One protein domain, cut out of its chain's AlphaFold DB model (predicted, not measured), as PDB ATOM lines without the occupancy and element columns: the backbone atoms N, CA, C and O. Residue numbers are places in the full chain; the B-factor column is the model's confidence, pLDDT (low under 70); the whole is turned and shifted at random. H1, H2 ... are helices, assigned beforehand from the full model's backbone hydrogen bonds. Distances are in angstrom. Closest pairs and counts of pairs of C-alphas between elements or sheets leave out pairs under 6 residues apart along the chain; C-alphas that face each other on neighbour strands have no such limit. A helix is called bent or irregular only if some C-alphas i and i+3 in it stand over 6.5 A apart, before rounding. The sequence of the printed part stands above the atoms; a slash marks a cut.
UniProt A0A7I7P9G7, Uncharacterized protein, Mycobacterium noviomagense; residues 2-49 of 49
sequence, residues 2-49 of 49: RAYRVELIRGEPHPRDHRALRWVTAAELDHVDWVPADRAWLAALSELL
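What this domain is: This is residues 2 to 49 of the 49 residues of an uncharacterized protein of Mycobacterium noviomagense (UniProt A0A7I7P9G7). With little regular structure, the printed part begins as a long open loop, residues 2 to 25, from which residues 6 to 12 and 15 to 20 stick out, and then folds into a small helical hairpin of H1 and H2. The 48 printed residues hold two named helices, H1 then H2, with 16 residues, and no named strand; the class is all helix. The whole is loose, with a radius of gyration of the C-alphas of 12.0 A and spans of 28 by 23 by 23 A.

How they stand to each other: H1, residues 26 to 31, and H2, residues 39 to 48, form a hairpin over a short link. They touch, the closest C-alphas being those of Ala 26 and Ser 46, 5.0 A apart. They run opposite ways at a shallow tilt of 21 degrees. Of the O i to N i+4 pairs, 0 of 2 in H1, against 2 of 3 O i to N i+3 pairs, and 4 of 6 in H2 are within hydrogen-bond range.

Where its parts are: H1 begins at C-alpha 26 (15.874, -45.745, -0.869) and spans 10.1 A; it is irregular, with C-alphas 27 and 30 7.1 A apart. H2 spans 15.1 A to C-alpha 48 (16.664, -39.425, -6.169); it is irregular, with C-alphas 40 and 43 7.4 A apart.

The domain as a whole: The two C-alphas farthest apart, those of Arg 10 and Pro 36, are 30.7 A apart. The printed part has no cut, and no printed residue is under pLDDT 70.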
ATOM      1  N   ARG A   2       1.141 -31.899  -5.922       93.44
ATOM      2  CA  ARG A   2       2.521 -31.664  -6.378       93.44
ATOM      3  C   ARG A   2       3.480 -31.979  -5.231       93.44
ATOM      4  O   ARG A   2       3.157 -31.648  -4.094       93.44
ATOM      5  N   ALA A   3       4.626 -32.571  -5.546       93.88
ATOM      6  CA  ALA A   3       5.743 -32.763  -4.627       93.88
ATOM      7  C   ALA A   3       6.948 -31.952  -5.125       93.88
ATOM      8  O   ALA A   3       7.136 -31.805  -6.333       93.88
ATOM      9  N   TYR A   4       7.740 -31.412  -4.201       96.19
ATOM     10  CA  TYR A   4       8.908 -30.587  -4.506       96.19
ATOM     11  C   TYR A   4      10.106 -31.072  -3.695       96.19
ATOM     12  O   TYR A   4       9.967 -31.365  -2.507       96.19
ATOM     13  N   ARG A   5      11.287 -31.120  -4.320       96.06
ATOM     14  CA  ARG A   5      12.549 -31.357  -3.612       96.06
ATOM     15  C   ARG A   5      12.896 -30.112  -2.800       96.06
ATOM     16  O   ARG A   5      12.915 -29.009  -3.341       96.06
ATOM     17  N   VAL A   6      13.166 -30.299  -1.514       96.56
ATOM     18  CA  VAL A   6      13.515 -29.227  -0.578       96.56
ATOM     19  C   VAL A   6      14.770 -29.598   0.195       96.56
ATOM     20  O   VAL A   6      15.098 -30.774   0.334       96.56
ATOM     21  N   GLU A   7      15.454 -28.587   0.714       97.12
ATOM     22  CA  GLU A   7      16.632 -28.752   1.559       97.12
ATOM     23  C   GLU A   7      16.394 -28.042   2.894       97.12
ATOM     24  O   GLU A   7      15.743 -26.993   2.960       97.12
ATOM     25  N   LEU A   8      16.887 -28.637   3.980       96.88
ATOM     26  CA  LEU A   8      16.744 -28.080   5.319       96.88
ATOM     27  C   LEU A   8      17.781 -26.975   5.524       96.88
ATOM     28  O   LEU A   8      18.960 -27.245   5.714       96.88
ATOM     29  N   ILE A   9      17.331 -25.723   5.514       98.25
ATOM     30  CA  ILE A   9      18.223 -24.574   5.715       98.25
ATOM     31  C   ILE A   9      18.632 -24.432   7.191       98.25
ATOM     32  O   ILE A   9      19.751 -24.026   7.489       98.25
ATOM     33  N   ARG A  10      17.716 -24.729   8.128       97.81
ATOM     34  CA  ARG A  10      17.937 -24.638   9.584       97.81
ATOM     35  C   ARG A  10      16.855 -25.370  10.386       97.81
ATOM     36  O   ARG A  10      15.720 -25.475   9.925       97.81
ATOM     37  N   GLY A  11      17.179 -25.735  11.629       97.25
ATOM     38  CA  GLY A  11      16.265 -26.374  12.586       97.25
ATOM     39  C   GLY A  11      16.221 -27.895  12.451       97.25
ATOM     40  O   GLY A  11      17.006 -28.470  11.710       97.25
ATOM     41  N   GLU A  12      15.292 -28.533  13.161       96.88
ATOM     42  CA  GLU A  12      15.066 -29.983  13.118       96.88
ATOM     43  C   GLU A  12      13.566 -30.268  12.904       96.88
ATOM     44  O   GLU A  12      12.726 -29.561  13.479       96.88
ATOM     45  N   PRO A  13      13.181 -31.261  12.077       96.88
ATOM     46  CA  PRO A  13      11.776 -31.620  11.892       96.88
ATOM     47  C   PRO A  13      11.153 -32.247  13.143       96.88
ATOM     48  O   PRO A  13      11.718 -33.162  13.734       96.88
ATOM     49  N   HIS A  14       9.950 -31.795  13.505       96.44
ATOM     50  CA  HIS A  14       9.208 -32.297  14.664       96.44
ATOM     51  C   HIS A  14       7.752 -32.627  14.290       96.44
ATOM     52  O   HIS A  14       7.092 -31.796  13.658       96.44
ATOM     53  N   PRO A  15       7.217 -33.793  14.699       96.38
ATOM     54  CA  PRO A  15       5.822 -34.153  14.460       96.38
ATOM     55  C   PRO A  15       4.893 -33.358  15.390       96.38
ATOM     56  O   PRO A  15       4.707 -33.728  16.544       96.38
ATOM     57  N   ARG A  16       4.320 -32.251  14.903       95.50
ATOM     58  CA  ARG A  16       3.304 -31.488  15.659       95.50
ATOM     59  C   ARG A  16       1.899 -32.056  15.469       95.50
ATOM     60  O   ARG A  16       1.215 -32.308  16.449       95.50
ATOM     61  N   ASP A  17       1.533 -32.316  14.213       96.69
ATOM     62  CA  ASP A  17       0.213 -32.844  13.827       96.69
ATOM     63  C   ASP A  17       0.280 -34.286  13.294       96.69
ATOM     64  O   ASP A  17      -0.738 -34.936  13.065       96.69
ATOM     65  N   HIS A  18       1.492 -34.807  13.087       94.88
ATOM     66  CA  HIS A  18       1.723 -36.181  12.650       94.88
ATOM     67  C   HIS A  18       2.004 -37.090  13.843       94.88
ATOM     68  O   HIS A  18       2.528 -36.654  14.862       94.88
ATOM     69  N   ARG A  19       1.722 -38.388  13.697       95.50
ATOM     70  CA  ARG A  19       2.015 -39.379  14.745       95.50
ATOM     71  C   ARG A  19       3.518 -39.556  14.993       95.50
ATOM     72  O   ARG A  19       3.920 -39.778  16.128       95.50
ATOM     73  N   ALA A  20       4.328 -39.529  13.938       95.94
ATOM     74  CA  ALA A  20       5.776 -39.697  14.005       95.94
ATOM     75  C   ALA A  20       6.439 -39.142  12.738       95.94
ATOM     76  O   ALA A  20       5.790 -39.037  11.697       95.94
ATOM     77  N   LEU A  21       7.736 -38.843  12.827       96.69
ATOM     78  CA  LEU A  21       8.605 -38.608  11.674       96.69
ATOM     79  C   LEU A  21       9.702 -39.668  11.648       96.69
ATOM     80  O   LEU A  21      10.186 -40.091  12.699       96.69
ATOM     81  N   ARG A  22      10.094 -40.085  10.444       96.25
ATOM     82  CA  ARG A  22      11.190 -41.027  10.219       96.25
ATOM     83  C   ARG A  22      11.926 -40.657   8.940       96.25
ATOM     84  O   ARG A  22      11.295 -40.471   7.905       96.25
ATOM     85  N   TRP A  23      13.249 -40.590   9.021       96.62
ATOM     86  CA  TRP A  23      14.119 -40.561   7.848       96.62
ATOM     87  C   TRP A  23      14.261 -41.977   7.297       96.62
ATOM     88  O   TRP A  23      14.429 -42.915   8.073       96.62
ATOM     89  N   VAL A  24      14.165 -42.127   5.979       96.88
ATOM     90  CA  VAL A  24      14.248 -43.421   5.295       96.88
ATOM     91  C   VAL A  24      15.235 -43.342   4.143       96.88
ATOM     92  O   VAL A  24      15.377 -42.298   3.505       96.88
ATOM     93  N   THR A  25      15.908 -44.453   3.890       97.00
ATOM     94  CA  THR A  25      16.758 -44.663   2.715       97.00
ATOM     95  C   THR A  25      15.935 -45.183   1.533       97.00
ATOM     96  O   THR A  25      14.805 -45.643   1.718       97.00
ATOM     97  N   ALA A  26      16.508 -45.170   0.323       97.31
ATOM     98  CA  ALA A  26      15.874 -45.745  -0.869       97.31
ATOM     99  C   ALA A  26      15.428 -47.205  -0.645       97.31
ATOM    100  O   ALA A  26      14.303 -47.574  -0.968       97.31
ATOM    101  N   ALA A  27      16.277 -48.010   0.003       96.81
ATOM    102  CA  ALA A  27      16.013 -49.421   0.291       96.81
ATOM    103  C   ALA A  27      14.874 -49.658   1.302       96.81
ATOM    104  O   ALA A  27      14.375 -50.772   1.422       96.81
ATOM    105  N   GLU A  28      14.463 -48.634   2.051       97.75
ATOM    106  CA  GLU A  28      13.396 -48.739   3.052       97.75
ATOM    107  C   GLU A  28      12.047 -48.218   2.549       97.75
ATOM    108  O   GLU A  28      11.050 -48.350   3.268       97.75
ATOM    109  N   LEU A  29      11.993 -47.627   1.348       97.06
ATOM    110  CA  LEU A  29      10.772 -47.031   0.799       97.06
ATOM    111  C   LEU A  29       9.630 -48.047   0.699       97.06
ATOM    112  O   LEU A  29       8.504 -47.726   1.085       97.06
ATOM    113  N   ASP A  30       9.926 -49.277   0.275       95.06
ATOM    114  CA  ASP A  30       8.935 -50.353   0.126       95.06
ATOM    115  C   ASP A  30       8.442 -50.922   1.467       95.06
ATOM    116  O   ASP A  30       7.435 -51.629   1.520       95.06
ATOM    117  N   HIS A  31       9.115 -50.593   2.572       95.75
ATOM    118  CA  HIS A  31       8.736 -51.033   3.918       95.75
ATOM    119  C   HIS A  31       7.829 -50.028   4.642       95.75
ATOM    120  O   HIS A  31       7.419 -50.272   5.779       95.75
ATOM    121  N   VAL A  32       7.540 -48.874   4.035       96.50
ATOM    122  CA  VAL A  32       6.657 -47.858   4.620       96.50
ATOM    123  C   VAL A  32       5.219 -48.107   4.165       96.50
ATOM    124  O   VAL A  32       4.948 -48.312   2.983       96.50
ATOM    125  N   ASP A  33       4.271 -48.032   5.099       96.06
ATOM    126  CA  ASP A  33       2.845 -48.092   4.773       96.06
ATOM    127  C   ASP A  33       2.350 -46.745   4.217       96.06
ATOM    128  O   ASP A  33       1.797 -45.902   4.927       96.06
ATOM    129  N   TRP A  34       2.632 -46.504   2.936       96.25
ATOM    130  CA  TRP A  34       2.260 -45.269   2.252       96.25
ATOM    131  C   TRP A  34       0.753 -45.147   2.041       96.25
ATOM    132  O   TRP A  34       0.079 -46.089   1.599       96.25
ATOM    133  N   VAL A  35       0.251 -43.921   2.211       95.56
ATOM    134  CA  VAL A  35      -1.087 -43.552   1.744       95.56
ATOM    135  C   VAL A  35      -1.193 -43.767   0.224       95.56
ATOM    136  O   VAL A  35      -0.222 -43.514  -0.495       95.56
ATOM    137  N   PRO A  36      -2.348 -44.210  -0.312       96.31
ATOM    138  CA  PRO A  36      -2.459 -44.587  -1.725       96.31
ATOM    139  C   PRO A  36      -2.039 -43.499  -2.720       96.31
ATOM    140  O   PRO A  36      -1.458 -43.813  -3.754       96.31
ATOM    141  N   ALA A  37      -2.295 -42.226  -2.399       94.94
ATOM    142  CA  ALA A  37      -1.955 -41.096  -3.263       94.94
ATOM    143  C   ALA A  37      -0.439 -40.917  -3.469       94.94
ATOM    144  O   ALA A  37      -0.020 -40.450  -4.529       94.94
ATOM    145  N   ASP A  38       0.377 -41.321  -2.493       96.25
ATOM    146  CA  ASP A  38       1.816 -41.046  -2.489       96.25
ATOM    147  C   ASP A  38       2.628 -42.172  -3.142       96.25
ATOM    148  O   ASP A  38       3.759 -41.954  -3.576       96.25
ATOM    149  N   ARG A  39       2.028 -43.360  -3.312       96.00
ATOM    150  CA  ARG A  39       2.669 -44.523  -3.954       96.00
ATOM    151  C   ARG A  39       3.125 -44.242  -5.390       96.00
ATOM    152  O   ARG A  39       4.071 -44.860  -5.863       96.00
ATOM    153  N   ALA A  40       2.492 -43.282  -6.067       95.62
ATOM    154  CA  ALA A  40       2.869 -42.855  -7.414       95.62
ATOM    155  C   ALA A  40       4.276 -42.228  -7.494       95.62
ATOM    156  O   ALA A  40       4.845 -42.160  -8.580       95.62
ATOM    157  N   TRP A  41       4.843 -41.780  -6.367       95.81
ATOM    158  CA  TRP A  41       6.147 -41.113  -6.328       95.81
ATOM    159  C   TRP A  41       7.315 -42.040  -5.979       95.81
ATOM    160  O   TRP A  41       8.458 -41.607  -6.083       95.81
ATOM    161  N   LEU A  42       7.071 -43.298  -5.584       96.06
ATOM    162  CA  LEU A  42       8.120 -44.172  -5.034       96.06
ATOM    163  C   LEU A  42       9.265 -44.439  -6.013       96.06
ATOM    164  O   LEU A  42      10.421 -44.378  -5.608       96.06
ATOM    165  N   ALA A  43       8.960 -44.646  -7.297       96.31
ATOM    166  CA  ALA A  43       9.989 -44.834  -8.319       96.31
ATOM    167  C   ALA A  43      10.895 -43.595  -8.440       96.31
ATOM    168  O   ALA A  43      12.112 -43.703  -8.353       96.31
ATOM    169  N   ALA A  44      10.295 -42.402  -8.525       96.19
ATOM    170  CA  ALA A  44      11.043 -41.149  -8.612       96.19
ATOM    171  C   ALA A  44      11.848 -40.846  -7.333       96.19
ATOM    172  O   ALA A  44      12.938 -40.288  -7.411       96.19
ATOM    173  N   LEU A  45      11.332 -41.212  -6.153       96.62
ATOM    174  CA  LEU A  45      12.060 -41.079  -4.889       96.62
ATOM    175  C   LEU A  45      13.247 -42.046  -4.812       96.62
ATOM    176  O   LEU A  45      14.309 -41.639  -4.354       96.62
ATOM    177  N   SER A  46      13.090 -43.287  -5.280       96.44
ATOM    178  CA  SER A  46      14.179 -44.270  -5.301       96.44
ATOM    179  C   SER A  46      15.313 -43.887  -6.250       96.44
ATOM    180  O   SER A  46      16.441 -44.295  -6.013       96.44
ATOM    181  N   GLU A  47      15.033 -43.150  -7.324       95.94
ATOM    182  CA  GLU A  47      16.067 -42.629  -8.231       95.94
ATOM    183  C   GLU A  47      16.791 -41.399  -7.659       95.94
ATOM    184  O   GLU A  47      17.909 -41.090  -8.069       95.94
ATOM    185  N   LEU A  48      16.145 -40.669  -6.742       94.94
ATOM    186  CA  LEU A  48      16.664 -39.425  -6.169       94.94
ATOM    187  C   LEU A  48      17.526 -39.639  -4.914       94.94
ATOM    188  O   LEU A  48      18.375 -38.790  -4.625       94.94
ATOM    189  N   LEU A  49      17.248 -40.697  -4.147       92.75
ATOM    190  CA  LEU A  49      17.908 -41.051  -2.884       92.75
ATOM    191  C   LEU A  49      19.121 -41.958  -3.110       92.75
ATOM    192  O   LEU A  49      20.143 -41.710  -2.429       92.75
TER     193      LEU A  49